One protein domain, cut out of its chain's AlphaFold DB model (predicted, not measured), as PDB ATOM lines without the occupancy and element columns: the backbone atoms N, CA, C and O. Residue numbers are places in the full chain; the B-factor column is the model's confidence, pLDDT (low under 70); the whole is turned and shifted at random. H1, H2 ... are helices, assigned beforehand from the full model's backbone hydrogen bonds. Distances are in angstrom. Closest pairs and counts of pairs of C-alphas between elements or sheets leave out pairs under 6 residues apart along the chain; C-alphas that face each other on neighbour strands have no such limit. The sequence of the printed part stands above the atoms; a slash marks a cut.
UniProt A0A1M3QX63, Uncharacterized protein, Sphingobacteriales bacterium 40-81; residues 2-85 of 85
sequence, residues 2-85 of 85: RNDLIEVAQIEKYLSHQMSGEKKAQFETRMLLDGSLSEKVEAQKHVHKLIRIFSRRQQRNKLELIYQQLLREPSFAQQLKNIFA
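AT A GLANCE: This is residues 2 to 85 of the 85 residues of an uncharacterized protein of Sphingobacteriales bacterium 40-81 (UniProt A0A1M3QX63). One long helix, H3, is the shaft of a rod; H1 and H2 gather at its first end, and H4 turns off at its far end. Between them the shaft is bare. The printed part has 84 residues, with four named helices, H1 to H4 in order, and no named strand: all helix. It is extended, radius of gyration of the C-alphas 22.4 A, spanning 63 by 24 by 19 A.

HOW THE PARTS SIT: Start at H1, residues 2 to 15; its residues 11 to 15 alone touch H3, residues 35 to 72, closest C-alphas Ile 11 and Val 41, 6.0 A, at a steep tilt of 62 degrees. H2, residues 21 to 33, touches H3 only at the corner, closest C-alphas Met 31 and Ser 38, 4.9 A. H4, residues 74 to 84, only just touches H3, only at the corner, with 3 pairs of C-alphas within 8 A, the closest Leu 71 and Ala 77, 5.1 A. Every O i to N i+4 pair is within hydrogen-bond range in H1, H2 and H4; in H3, 33 of 34.

IN THESE COORDINATES: Find C-alpha 35 at (26.324, -28.870, -4.124); H3 runs 56.2 A to C-alpha 72 at (76.218, -53.655, 3.416). H1 is 20.3 A long.

THE WHOLE: The printed part has no cut, and its links are tight. Residue 85 alone is under pLDDT 70.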
ATOM      1  N   ARG A   2      38.364 -20.728 -18.256       77.88
ATOM      2  CA  ARG A   2      38.904 -19.729 -17.299       77.88
ATOM      3  C   ARG A   2      38.248 -19.799 -15.912       77.88
ATOM      4  O   ARG A   2      38.950 -19.706 -14.913       77.88
ATOM      5  N   ASN A   3      36.930 -19.989 -15.859       81.75
ATOM      6  CA  ASN A   3      36.186 -20.045 -14.596       81.75
ATOM      7  C   ASN A   3      36.525 -21.301 -13.785       81.75
ATOM      8  O   ASN A   3      36.747 -21.198 -12.585       81.75
ATOM      9  N   ASP A   4      36.676 -22.445 -14.453       85.50
ATOM     10  CA  ASP A   4      37.031 -23.711 -13.801       85.50
ATOM     11  C   ASP A   4      38.421 -23.638 -13.154       85.50
ATOM     12  O   ASP A   4      38.610 -24.062 -12.019       85.50
ATOM     13  N   LEU A   5      39.397 -23.021 -13.835       90.00
ATOM     14  CA  LEU A   5      40.742 -22.822 -13.282       90.00
ATOM     15  C   LEU A   5      40.743 -21.880 -12.070       90.00
ATOM     16  O   LEU A   5      41.488 -22.099 -11.115       90.00
ATOM     17  N   ILE A   6      39.908 -20.836 -12.093       93.88
ATOM     18  CA  ILE A   6      39.740 -19.933 -10.947       93.88
ATOM     19  C   ILE A   6      39.125 -20.688  -9.768       93.88
ATOM     20  O   ILE A   6      39.564 -20.505  -8.634       93.88
ATOM     21  N   GLU A   7      38.137 -21.541 -10.027       93.94
ATOM     22  CA  GLU A   7      37.472 -22.332  -9.000       93.94
ATOM     23  C   GLU A   7      38.425 -23.344  -8.360       93.94
ATOM     24  O   GLU A   7      38.552 -23.355  -7.139       93.94
ATOM     25  N   VAL A   8      39.196 -24.088  -9.158       95.25
ATOM     26  CA  VAL A   8      40.249 -24.990  -8.655       95.25
ATOM     27  C   VAL A   8      41.256 -24.238  -7.778       95.25
ATOM     28  O   VAL A   8      41.614 -24.707  -6.697       95.25
ATOM     29  N   ALA A   9      41.682 -23.040  -8.192       95.94
ATOM     30  CA  ALA A   9      42.599 -22.218  -7.403       95.94
ATOM     31  C   ALA A   9      41.965 -21.688  -6.102       95.94
ATOM     32  O   ALA A   9      42.655 -21.534  -5.092       95.94
ATOM     33  N   GLN A  10      40.661 -21.395  -6.099       96.75
ATOM     34  CA  GLN A  10      39.932 -21.026  -4.884       96.75
ATOM     35  C   GLN A  10      39.803 -22.215  -3.932       96.75
ATOM     36  O   GLN A  10      40.099 -22.062  -2.749       96.75
ATOM     37  N   ILE A  11      39.441 -23.394  -4.439       97.75
ATOM     38  CA  ILE A  11      39.392 -24.628  -3.648       97.75
ATOM     39  C   ILE A  11      40.767 -24.895  -3.029       97.75
ATOM     40  O   ILE A  11      40.859 -25.158  -1.833       97.75
ATOM     41  N   GLU A  12      41.851 -24.728  -3.788       97.50
ATOM     42  CA  GLU A  12      43.206 -24.937  -3.273       97.50
ATOM     43  C   GLU A  12      43.540 -23.994  -2.111       97.50
ATOM     44  O   GLU A  12      44.046 -24.426  -1.075       97.50
ATOM     45  N   LYS A  13      43.195 -22.707  -2.229       97.56
ATOM     46  CA  LYS A  13      43.378 -21.737  -1.138       97.56
ATOM     47  C   LYS A  13      42.560 -22.092   0.102       97.56
ATOM     48  O   LYS A  13      43.022 -21.860   1.218       97.56
ATOM     49  N   TYR A  14      41.358 -22.636  -0.079       97.94
ATOM     50  CA  TYR A  14      40.528 -23.104   1.027       97.94
ATOM     51  C   TYR A  14      41.170 -24.308   1.735       97.94
ATOM     52  O   TYR A  14      41.363 -24.279   2.953       97.94
ATOM     53  N   LEU A  15      41.570 -25.331   0.970       97.12
ATOM     54  CA  LEU A  15      42.154 -26.573   1.489       97.12
ATOM     55  C   LEU A  15      43.526 -26.374   2.141       97.12
ATOM     56  O   LEU A  15      43.847 -27.062   3.106       97.12
ATOM     57  N   SER A  16      44.313 -25.416   1.653       95.88
ATOM     58  CA  SER A  16      45.617 -25.044   2.219       95.88
ATOM     59  C   SER A  16      45.531 -24.028   3.367       95.88
ATOM     60  O   SER A  16      46.564 -23.574   3.856       95.88
ATOM     61  N   HIS A  17      44.319 -23.665   3.808       95.50
ATOM     62  CA  HIS A  17      44.077 -22.670   4.861       95.50
ATOM     63  C   HIS A  17      44.678 -21.280   4.574       95.50
ATOM     64  O   HIS A  17      45.034 -20.543   5.488       95.50
ATOM     65  N   GLN A  18      44.755 -20.895   3.299       97.00
ATOM     66  CA  GLN A  18      45.298 -19.608   2.846       97.00
ATOM     67  C   GLN A  18      44.222 -18.526   2.645       97.00
ATOM     68  O   GLN A  18      44.511 -17.425   2.172       97.00
ATOM     69  N   MET A  19      42.962 -18.822   2.969       96.31
ATOM     70  CA  MET A  19      41.878 -17.839   2.952       96.31
ATOM     71  C   MET A  19      41.824 -17.046   4.261       96.31
ATOM     72  O   MET A  19      41.926 -17.616   5.345       96.31
ATOM     73  N   SER A  20      41.592 -15.732   4.163       95.00
ATOM     74  CA  SER A  20      41.238 -14.914   5.329       95.00
ATOM     75  C   SER A  20      39.892 -15.357   5.915       95.00
ATOM     76  O   SER A  20      39.064 -15.914   5.196       95.00
ATOM     77  N   GLY A  21      39.652 -15.082   7.203       93.94
ATOM     78  CA  GLY A  21      38.448 -15.541   7.911       93.94
ATOM     79  C   GLY A  21      37.133 -15.173   7.213       93.94
ATOM     80  O   GLY A  21      36.289 -16.038   7.008       93.94
ATOM     81  N   GLU A  22      36.998 -13.927   6.755       95.31
ATOM     82  CA  GLU A  22      35.812 -13.469   6.018       95.31
ATOM     83  C   GLU A  22      35.616 -14.230   4.695       95.31
ATOM     84  O   GLU A  22      34.535 -14.745   4.416       95.31
ATOM     85  N   LYS A  23      36.681 -14.364   3.893       95.44
ATOM     86  CA  LYS A  23      36.628 -15.077   2.606       95.44
ATOM     87  C   LYS A  23      36.341 -16.560   2.795       95.44
ATOM     88  O   LYS A  23      35.628 -17.148   1.989       95.44
ATOM     89  N   LYS A  24      36.884 -17.152   3.860       97.38
ATOM     90  CA  LYS A  24      36.620 -18.535   4.239       97.38
ATOM     91  C   LYS A  24      35.141 -18.726   4.579       97.38
ATOM     92  O   LYS A  24      34.526 -19.615   4.007       97.38
ATOM     93  N   ALA A  25      34.564 -17.863   5.416       97.31
ATOM     94  CA  ALA A  25      33.148 -17.938   5.778       97.31
ATOM     95  C   ALA A  25      32.233 -17.791   4.550       97.31
ATOM     96  O   ALA A  25      31.309 -18.578   4.365       97.31
ATOM     97  N   GLN A  26      32.527 -16.841   3.656       97.12
ATOM     98  CA  GLN A  26      31.787 -16.691   2.395       97.12
ATOM     99  C   GLN A  26      31.895 -17.939   1.507       97.12
ATOM    100  O   GLN A  26      30.910 -18.359   0.900       97.12
ATOM    101  N   PHE A  27      33.084 -18.539   1.423       97.31
ATOM    102  CA  PHE A  27      33.302 -19.763   0.659       97.31
ATOM    103  C   PHE A  27      32.545 -20.957   1.259       97.31
ATOM    104  O   PHE A  27      31.931 -21.722   0.522       97.31
ATOM    105  N   GLU A  28      32.518 -21.082   2.585       97.44
ATOM    106  CA  GLU A  28      31.759 -22.117   3.296       97.44
ATOM    107  C   GLU A  28      30.252 -21.967   3.084       97.44
ATOM    108  O   GLU A  28      29.588 -22.948   2.753       97.44
ATOM    109  N   THR A  29      29.719 -20.743   3.136       97.75
ATOM    110  CA  THR A  29      28.322 -20.476   2.765       97.75
ATOM    111  C   THR A  29      28.037 -20.888   1.320       97.75
ATOM    112  O   THR A  29      27.013 -21.511   1.054       97.75
ATOM    113  N   ARG A  30      28.944 -20.604   0.375       97.06
ATOM    114  CA  ARG A  30      28.786 -21.049  -1.020       97.06
ATOM    115  C   ARG A  30      28.750 -22.570  -1.136       97.06
ATOM    116  O   ARG A  30      27.898 -23.070  -1.852       97.06
ATOM    117  N   MET A  31      29.613 -23.300  -0.428       97.12
ATOM    118  CA  MET A  31      29.590 -24.771  -0.440       97.12
ATOM    119  C   MET A  31      28.277 -25.352   0.104       97.12
ATOM    120  O   MET A  31      27.854 -26.411  -0.348       97.12
ATOM    121  N   LEU A  32      27.631 -24.681   1.064       97.50
ATOM    122  CA  LEU A  32      26.329 -25.107   1.592       97.50
ATOM    123  C   LEU A  32      25.188 -24.895   0.589       97.50
ATOM    124  O   LEU A  32      24.213 -25.640   0.608       97.50
ATOM    125  N   LEU A  33      25.299 -23.872  -0.262       97.31
ATOM    126  CA  LEU A  33      24.268 -23.493  -1.231       97.31
ATOM    127  C   LEU A  33      24.475 -24.130  -2.614       97.31
ATOM    128  O   LEU A  33      23.512 -24.306  -3.355       97.31
ATOM    129  N   ASP A  34      25.715 -24.469  -2.965       96.50
ATOM    130  CA  ASP A  34      26.113 -25.051  -4.245       96.50
ATOM    131  C   ASP A  34      26.725 -26.443  -4.029       96.50
ATOM    132  O   ASP A  34      27.909 -26.596  -3.707       96.50
ATOM    133  N   GLY A  35      25.903 -27.474  -4.242       95.69
ATOM    134  CA  GLY A  35      26.324 -28.870  -4.124       95.69
ATOM    135  C   GLY A  35      27.445 -29.252  -5.093       95.69
ATOM    136  O   GLY A  35      28.329 -30.019  -4.720       95.69
ATOM    137  N   SER A  36      27.488 -28.659  -6.292       96.12
ATOM    138  CA  SER A  36      28.550 -28.929  -7.272       96.12
ATOM    139  C   SER A  36      29.900 -28.401  -6.778       96.12
ATOM    140  O   SER A  36      30.922 -29.077  -6.910       96.12
ATOM    141  N   LEU A  37      29.920 -27.218  -6.152       96.31
ATOM    142  CA  LEU A  37      31.134 -26.699  -5.518       96.31
ATOM    143  C   LEU A  37      31.595 -27.614  -4.374       96.31
ATOM    144  O   LEU A  37      32.787 -27.901  -4.264       96.31
ATOM    145  N   SER A  38      30.660 -28.094  -3.552       97.88
ATOM    146  CA  SER A  38      30.952 -29.021  -2.453       97.88
ATOM    147  C   SER A  38      31.577 -30.333  -2.949       97.88
ATOM    148  O   SER A  38      32.633 -30.748  -2.466       97.88
ATOM    149  N   GLU A  39      31.004 -30.938  -3.991       97.88
ATOM    150  CA  GLU A  39      31.535 -32.152  -4.622       97.88
ATOM    151  C   GLU A  39      32.950 -31.947  -5.178       97.88
ATOM    152  O   GLU A  39      33.828 -32.790  -4.983       97.88
ATOM    153  N   LYS A  40      33.210 -30.805  -5.823       97.56
ATOM    154  CA  LYS A  40      34.546 -30.467  -6.341       97.56
ATOM    155  C   LYS A  40      35.571 -30.297  -5.222       97.56
ATOM    156  O   LYS A  40      36.712 -30.746  -5.364       97.56
ATOM    157  N   VAL A  41      35.177 -29.693  -4.101       98.06
ATOM    158  CA  VAL A  41      36.031 -29.562  -2.913       98.06
ATOM    159  C   VAL A  41      36.389 -30.940  -2.358       98.06
ATOM    160  O   VAL A  41      37.566 -31.207  -2.103       98.06
ATOM    161  N   GLU A  42      35.413 -31.838  -2.217       98.19
ATOM    162  CA  GLU A  42      35.659 -33.210  -1.758       98.19
ATOM    163  C   GLU A  42      36.526 -34.011  -2.739       98.19
ATOM    164  O   GLU A  42      37.459 -34.706  -2.321       98.19
ATOM    165  N   ALA A  43      36.312 -33.856  -4.047       97.88
ATOM    166  CA  ALA A  43      37.152 -34.476  -5.066       97.88
ATOM    167  C   ALA A  43      38.616 -34.015  -4.948       97.88
ATOM    168  O   ALA A  43      39.529 -34.844  -4.909       97.88
ATOM    169  N   GLN A  44      38.859 -32.708  -4.810       97.88
ATOM    170  CA  GLN A  44      40.214 -32.172  -4.660       97.88
ATOM    171  C   GLN A  44      40.859 -32.625  -3.338       97.88
ATOM    172  O   GLN A  44      42.026 -33.024  -3.342       97.88
ATOM    173  N   LYS A  45      40.110 -32.691  -2.225       98.00
ATOM    174  CA  LYS A  45      40.585 -33.310  -0.967       98.00
ATOM    175  C   LYS A  45      41.028 -34.757  -1.173       98.00
ATOM    176  O   LYS A  45      42.068 -35.168  -0.647       98.00
ATOM    177  N   HIS A  46      40.261 -35.537  -1.934       98.06
ATOM    178  CA  HIS A  46      40.593 -36.930  -2.214       98.06
ATOM    179  C   HIS A  46      41.878 -37.050  -3.042       98.06
ATOM    180  O   HIS A  46      42.759 -37.844  -2.700       98.06
ATOM    181  N   VAL A  47      42.039 -36.209  -4.066       96.94
ATOM    182  CA  VAL A  47      43.273 -36.123  -4.864       96.94
ATOM    183  C   VAL A  47      44.481 -35.809  -3.975       96.94
ATOM    184  O   VAL A  47      45.473 -36.537  -4.016       96.94
ATOM    185  N   HIS A  48      44.384 -34.803  -3.100       96.81
ATOM    186  CA  HIS A  48      45.439 -34.462  -2.134       96.81
ATOM    187  C   HIS A  48      45.811 -35.637  -1.227       96.81
ATOM    188  O   HIS A  48      46.994 -35.914  -0.996       96.81
ATOM    189  N   LYS A  49      44.810 -36.374  -0.734       96.88
ATOM    190  CA  LYS A  49      45.024 -37.577   0.081       96.88
ATOM    191  C   LYS A  49      45.791 -38.646  -0.696       96.88
ATOM    192  O   LYS A  49      46.749 -39.204  -0.156       96.88
ATOM    193  N   LEU A  50      45.405 -38.916  -1.942       97.75
ATOM    194  CA  LEU A  50      46.085 -39.892  -2.794       97.75
ATOM    195  C   LEU A  50      47.537 -39.482  -3.050       97.75
ATOM    196  O   LEU A  50      48.438 -40.276  -2.780       97.75
ATOM    197  N   ILE A  51      47.780 -38.231  -3.458       96.50
ATOM    198  CA  ILE A  51      49.134 -37.693  -3.663       96.50
ATOM    199  C   ILE A  51      49.980 -37.897  -2.403       96.50
ATOM    200  O   ILE A  51      51.089 -38.425  -2.476       96.50
ATOM    201  N   ARG A  52      49.450 -37.563  -1.221       96.31
ATOM    202  CA  ARG A  52      50.166 -37.734   0.050       96.31
ATOM    203  C   ARG A  52      50.520 -39.195   0.338       96.31
ATOM    204  O   ARG A  52      51.629 -39.465   0.801       96.31
ATOM    205  N   ILE A  53      49.602 -40.129   0.091       97.25
ATOM    206  CA  ILE A  53      49.836 -41.568   0.289       97.25
ATOM    207  C   ILE A  53      50.933 -42.064  -0.656       97.25
ATOM    208  O   ILE A  53      51.877 -42.721  -0.208       97.25
ATOM    209  N   PHE A  54      50.845 -41.718  -1.941       97.19
ATOM    210  CA  PHE A  54      51.833 -42.118  -2.942       97.19
ATOM    211  C   PHE A  54      53.218 -41.546  -2.639       97.19
ATOM    212  O   PHE A  54      54.188 -42.303  -2.584       97.19
ATOM    213  N   SER A  55      53.305 -40.251  -2.333       95.56
ATOM    214  CA  SER A  55      54.565 -39.600  -1.962       95.56
ATOM    215  C   SER A  55      55.200 -40.243  -0.727       95.56
ATOM    216  O   SER A  55      56.403 -40.503  -0.713       95.56
ATOM    217  N   ARG A  56      54.403 -40.590   0.294       96.19
ATOM    218  CA  ARG A  56      54.899 -41.307   1.484       96.19
ATOM    219  C   ARG A  56      55.416 -42.700   1.152       96.19
ATOM    220  O   ARG A  56      56.465 -43.092   1.658       96.19
ATOM    221  N   ARG A  57      54.714 -43.446   0.296       96.75
ATOM    222  CA  ARG A  57      55.163 -44.770  -0.153       96.75
ATOM    223  C   ARG A  57      56.492 -44.673  -0.901       96.75
ATOM    224  O   ARG A  57      57.394 -45.461  -0.634       96.75
ATOM    225  N   GLN A  58      56.636 -43.685  -1.782       96.50
ATOM    226  CA  GLN A  58      57.875 -43.448  -2.519       96.50
ATOM    227  C   GLN A  58      59.036 -43.086  -1.583       96.50
ATOM    228  O   GLN A  58      60.118 -43.659  -1.700       96.50
ATOM    229  N   GLN A  59      58.806 -42.190  -0.619       96.81
ATOM    230  CA  GLN A  59      59.804 -41.837   0.396       96.81
ATOM    231  C   GLN A  59      60.218 -43.051   1.231       96.81
ATOM    232  O   GLN A  59      61.411 -43.267   1.430       96.81
ATOM    233  N   ARG A  60      59.258 -43.883   1.659       97.06
ATOM    234  CA  ARG A  60      59.547 -45.111   2.412       97.06
ATOM    235  C   ARG A  60      60.412 -46.077   1.609       97.06
ATOM    236  O   ARG A  60      61.395 -46.577   2.135       97.06
ATOM    237  N   ASN A  61      60.090 -46.291   0.335       96.25
ATOM    238  CA  ASN A  61      60.888 -47.153  -0.538       96.25
ATOM    239  C   ASN A  61      62.318 -46.619  -0.716       96.25
ATOM    240  O   ASN A  61      63.267 -47.397  -0.729       96.25
ATOM    241  N   LYS A  62      62.481 -45.294  -0.826       96.75
ATOM    242  CA  LYS A  62      63.804 -44.664  -0.908       96.75
ATOM    243  C   LYS A  62      64.602 -44.856   0.384       96.75
ATOM    244  O   LYS A  62      65.784 -45.171   0.313       96.75
ATOM    245  N   LEU A  63      63.967 -44.677   1.543       95.94
ATOM    246  CA  LEU A  63      64.605 -44.901   2.841       95.94
ATOM    247  C   LEU A  63      65.015 -46.360   3.027       95.94
ATOM    248  O   LEU A  63      66.135 -46.609   3.452       95.94
ATOM    249  N   GLU A  64      64.153 -47.306   2.649       96.06
ATOM    250  CA  GLU A  64      64.472 -48.733   2.696       96.06
ATOM    251  C   GLU A  64      65.695 -49.050   1.829       96.06
ATOM    252  O   GLU A  64      66.621 -49.709   2.284       96.06
ATOM    253  N   LEU A  65      65.759 -48.516   0.605       96.50
ATOM    254  CA  LEU A  65      66.916 -48.715  -0.268       96.50
ATOM    255  C   LEU A  65      68.213 -48.186   0.363       96.50
ATOM    256  O   LEU A  65      69.225 -48.883   0.343       96.50
ATOM    257  N   ILE A  66      68.180 -46.975   0.929       95.12
ATOM    258  CA  ILE A  66      69.336 -46.379   1.616       95.12
ATOM    259  C   ILE A  66      69.739 -47.241   2.816       95.12
ATOM    260  O   ILE A  66      70.919 -47.526   2.997       95.12
ATOM    261  N   TYR A  67      68.771 -47.696   3.612       91.62
ATOM    262  CA  TYR A  67      69.017 -48.567   4.756       91.62
ATOM    263  C   TYR A  67      69.695 -49.880   4.338       91.62
ATOM    264  O   TYR A  67      70.722 -50.248   4.903       91.62
ATOM    265  N   GLN A  68      69.185 -50.539   3.294       92.62
ATOM    266  CA  GLN A  68      69.773 -51.768   2.750       92.62
ATOM    267  C   GLN A  68      71.189 -51.553   2.200       92.62
ATOM    268  O   GLN A  68      72.031 -52.442   2.309       92.62
ATOM    269  N   GLN A  69      71.473 -50.386   1.613       93.69
ATOM    270  CA  GLN A  69      72.823 -50.028   1.171       93.69
ATOM    271  C   GLN A  69      73.766 -49.839   2.361       93.69
ATOM    272  O   GLN A  69      74.840 -50.431   2.376       93.69
ATOM    273  N   LEU A  70      73.346 -49.087   3.378       92.06
ATOM    274  CA  LEU A  70      74.153 -48.845   4.572       92.06
ATOM    275  C   LEU A  70      74.424 -50.132   5.362       92.06
ATOM    276  O   LEU A  70      75.519 -50.305   5.876       92.06
ATOM    277  N   LEU A  71      73.482 -51.078   5.419       89.88
ATOM    278  CA  LEU A  71      73.715 -52.379   6.059       89.88
ATOM    279  C   LEU A  71      74.807 -53.222   5.388       89.88
ATOM    280  O   LEU A  71      75.368 -54.107   6.034       89.88
ATOM    281  N   ARG A  72      75.107 -52.983   4.105       92.44
ATOM    282  CA  ARG A  72      76.218 -53.655   3.416       92.44
ATOM    283  C   ARG A  72      77.573 -53.068   3.797       92.44
ATOM    284  O   ARG A  72      78.577 -53.745   3.603       92.44
ATOM    285  N   GLU A  73      77.601 -51.858   4.353       94.44
ATOM    286  CA  GLU A  73      78.813 -51.240   4.880       94.44
ATOM    287  C   GLU A  73      79.146 -51.851   6.253       94.44
ATOM    288  O   GLU A  73      78.396 -51.657   7.218       94.44
ATOM    289  N   PRO A  74      80.269 -52.583   6.391       89.88
ATOM    290  CA  PRO A  74      80.583 -53.314   7.620       89.88
ATOM    291  C   PRO A  74      80.695 -52.411   8.854       89.88
ATOM    292  O   PRO A  74      80.297 -52.803   9.951       89.88
ATOM    293  N   SER A  75      81.205 -51.188   8.677       92.06
ATOM    294  CA  SER A  75      81.348 -50.191   9.744       92.06
ATOM    295  C   SER A  75      79.993 -49.745  10.294       92.06
ATOM    296  O   SER A  75      79.803 -49.710  11.510       92.06
ATOM    297  N   PHE A  76      79.030 -49.472   9.413       89.62
ATOM    298  CA  PHE A  76      77.676 -49.078   9.788       89.62
ATOM    299  C   PHE A  76      76.908 -50.238  10.433       89.62
ATOM    300  O   PHE A  76      76.279 -50.066  11.479       89.62
ATOM    301  N   ALA A  77      77.004 -51.443   9.863       87.75
ATOM    302  CA  ALA A  77      76.381 -52.636  10.433       87.75
ATOM    303  C   ALA A  77      76.911 -52.944  11.844       87.75
ATOM    304  O   ALA A  77      76.135 -53.287  12.739       87.75
ATOM    305  N   GLN A  78      78.220 -52.789  12.066       89.19
ATOM    306  CA  GLN A  78      78.822 -52.980  13.383       89.19
ATOM    307  C   GLN A  78      78.381 -51.899  14.380       89.19
ATOM    308  O   GLN A  78      78.084 -52.222  15.527       89.19
ATOM    309  N   GLN A  79      78.277 -50.638  13.955       90.81
ATOM    310  CA  GLN A  79      77.748 -49.563  14.800       90.81
ATOM    311  C   GLN A  79      76.300 -49.821  15.223       90.81
ATOM    312  O   GLN A  79      75.980 -49.670  16.399       90.81
ATOM    313  N   LEU A  80      75.440 -50.268  14.301       87.75
ATOM    314  CA  LEU A  80      74.064 -50.643  14.633       87.75
ATOM    315  C   LEU A  80      74.013 -51.776  15.661       87.75
ATOM    316  O   LEU A  80      73.258 -51.677  16.626       87.75
ATOM    317  N   LYS A  81      74.838 -52.819  15.495       87.25
ATOM    318  CA  LYS A  81      74.946 -53.893  16.494       87.25
ATOM    319  C   LYS A  81      75.360 -53.358  17.860       87.25
ATOM    320  O   LYS A  81      74.781 -53.769  18.845       87.25
ATOM    321  N   ASN A  82      76.308 -52.428  17.922       89.00
ATOM    322  CA  ASN A  82      76.780 -51.875  19.193       89.00
ATOM    323  C   ASN A  82      75.739 -50.987  19.907       89.00
ATOM    324  O   ASN A  82      75.843 -50.804  21.113       89.00
ATOM    325  N   ILE A  83      74.787 -50.392  19.177       90.81
ATOM    326  CA  ILE A  83      73.738 -49.526  19.750       90.81
ATOM    327  C   ILE A  83      72.539 -50.345  20.245       90.81
ATOM    328  O   ILE A  83      71.901 -49.964  21.224       90.81
ATOM    329  N   PHE A  84      72.200 -51.425  19.539       87.62
ATOM    330  CA  PHE A  84      70.985 -52.212  19.780       87.62
ATOM    331  C   PHE A  84      71.237 -53.602  20.397       87.62
ATOM    332  O   PHE A  84      70.278 -54.361  20.543       87.62
ATOM    333  N   ALA A  85      72.488 -53.946  20.726       62.12
ATOM    334  CA  ALA A  85      72.853 -55.103  21.555       62.12
ATOM    335  C   ALA A  85      73.014 -54.683  23.019       62.12
ATOM    336  O   ALA A  85      72.643 -55.502  23.888       62.12
TER     337      ALA A  85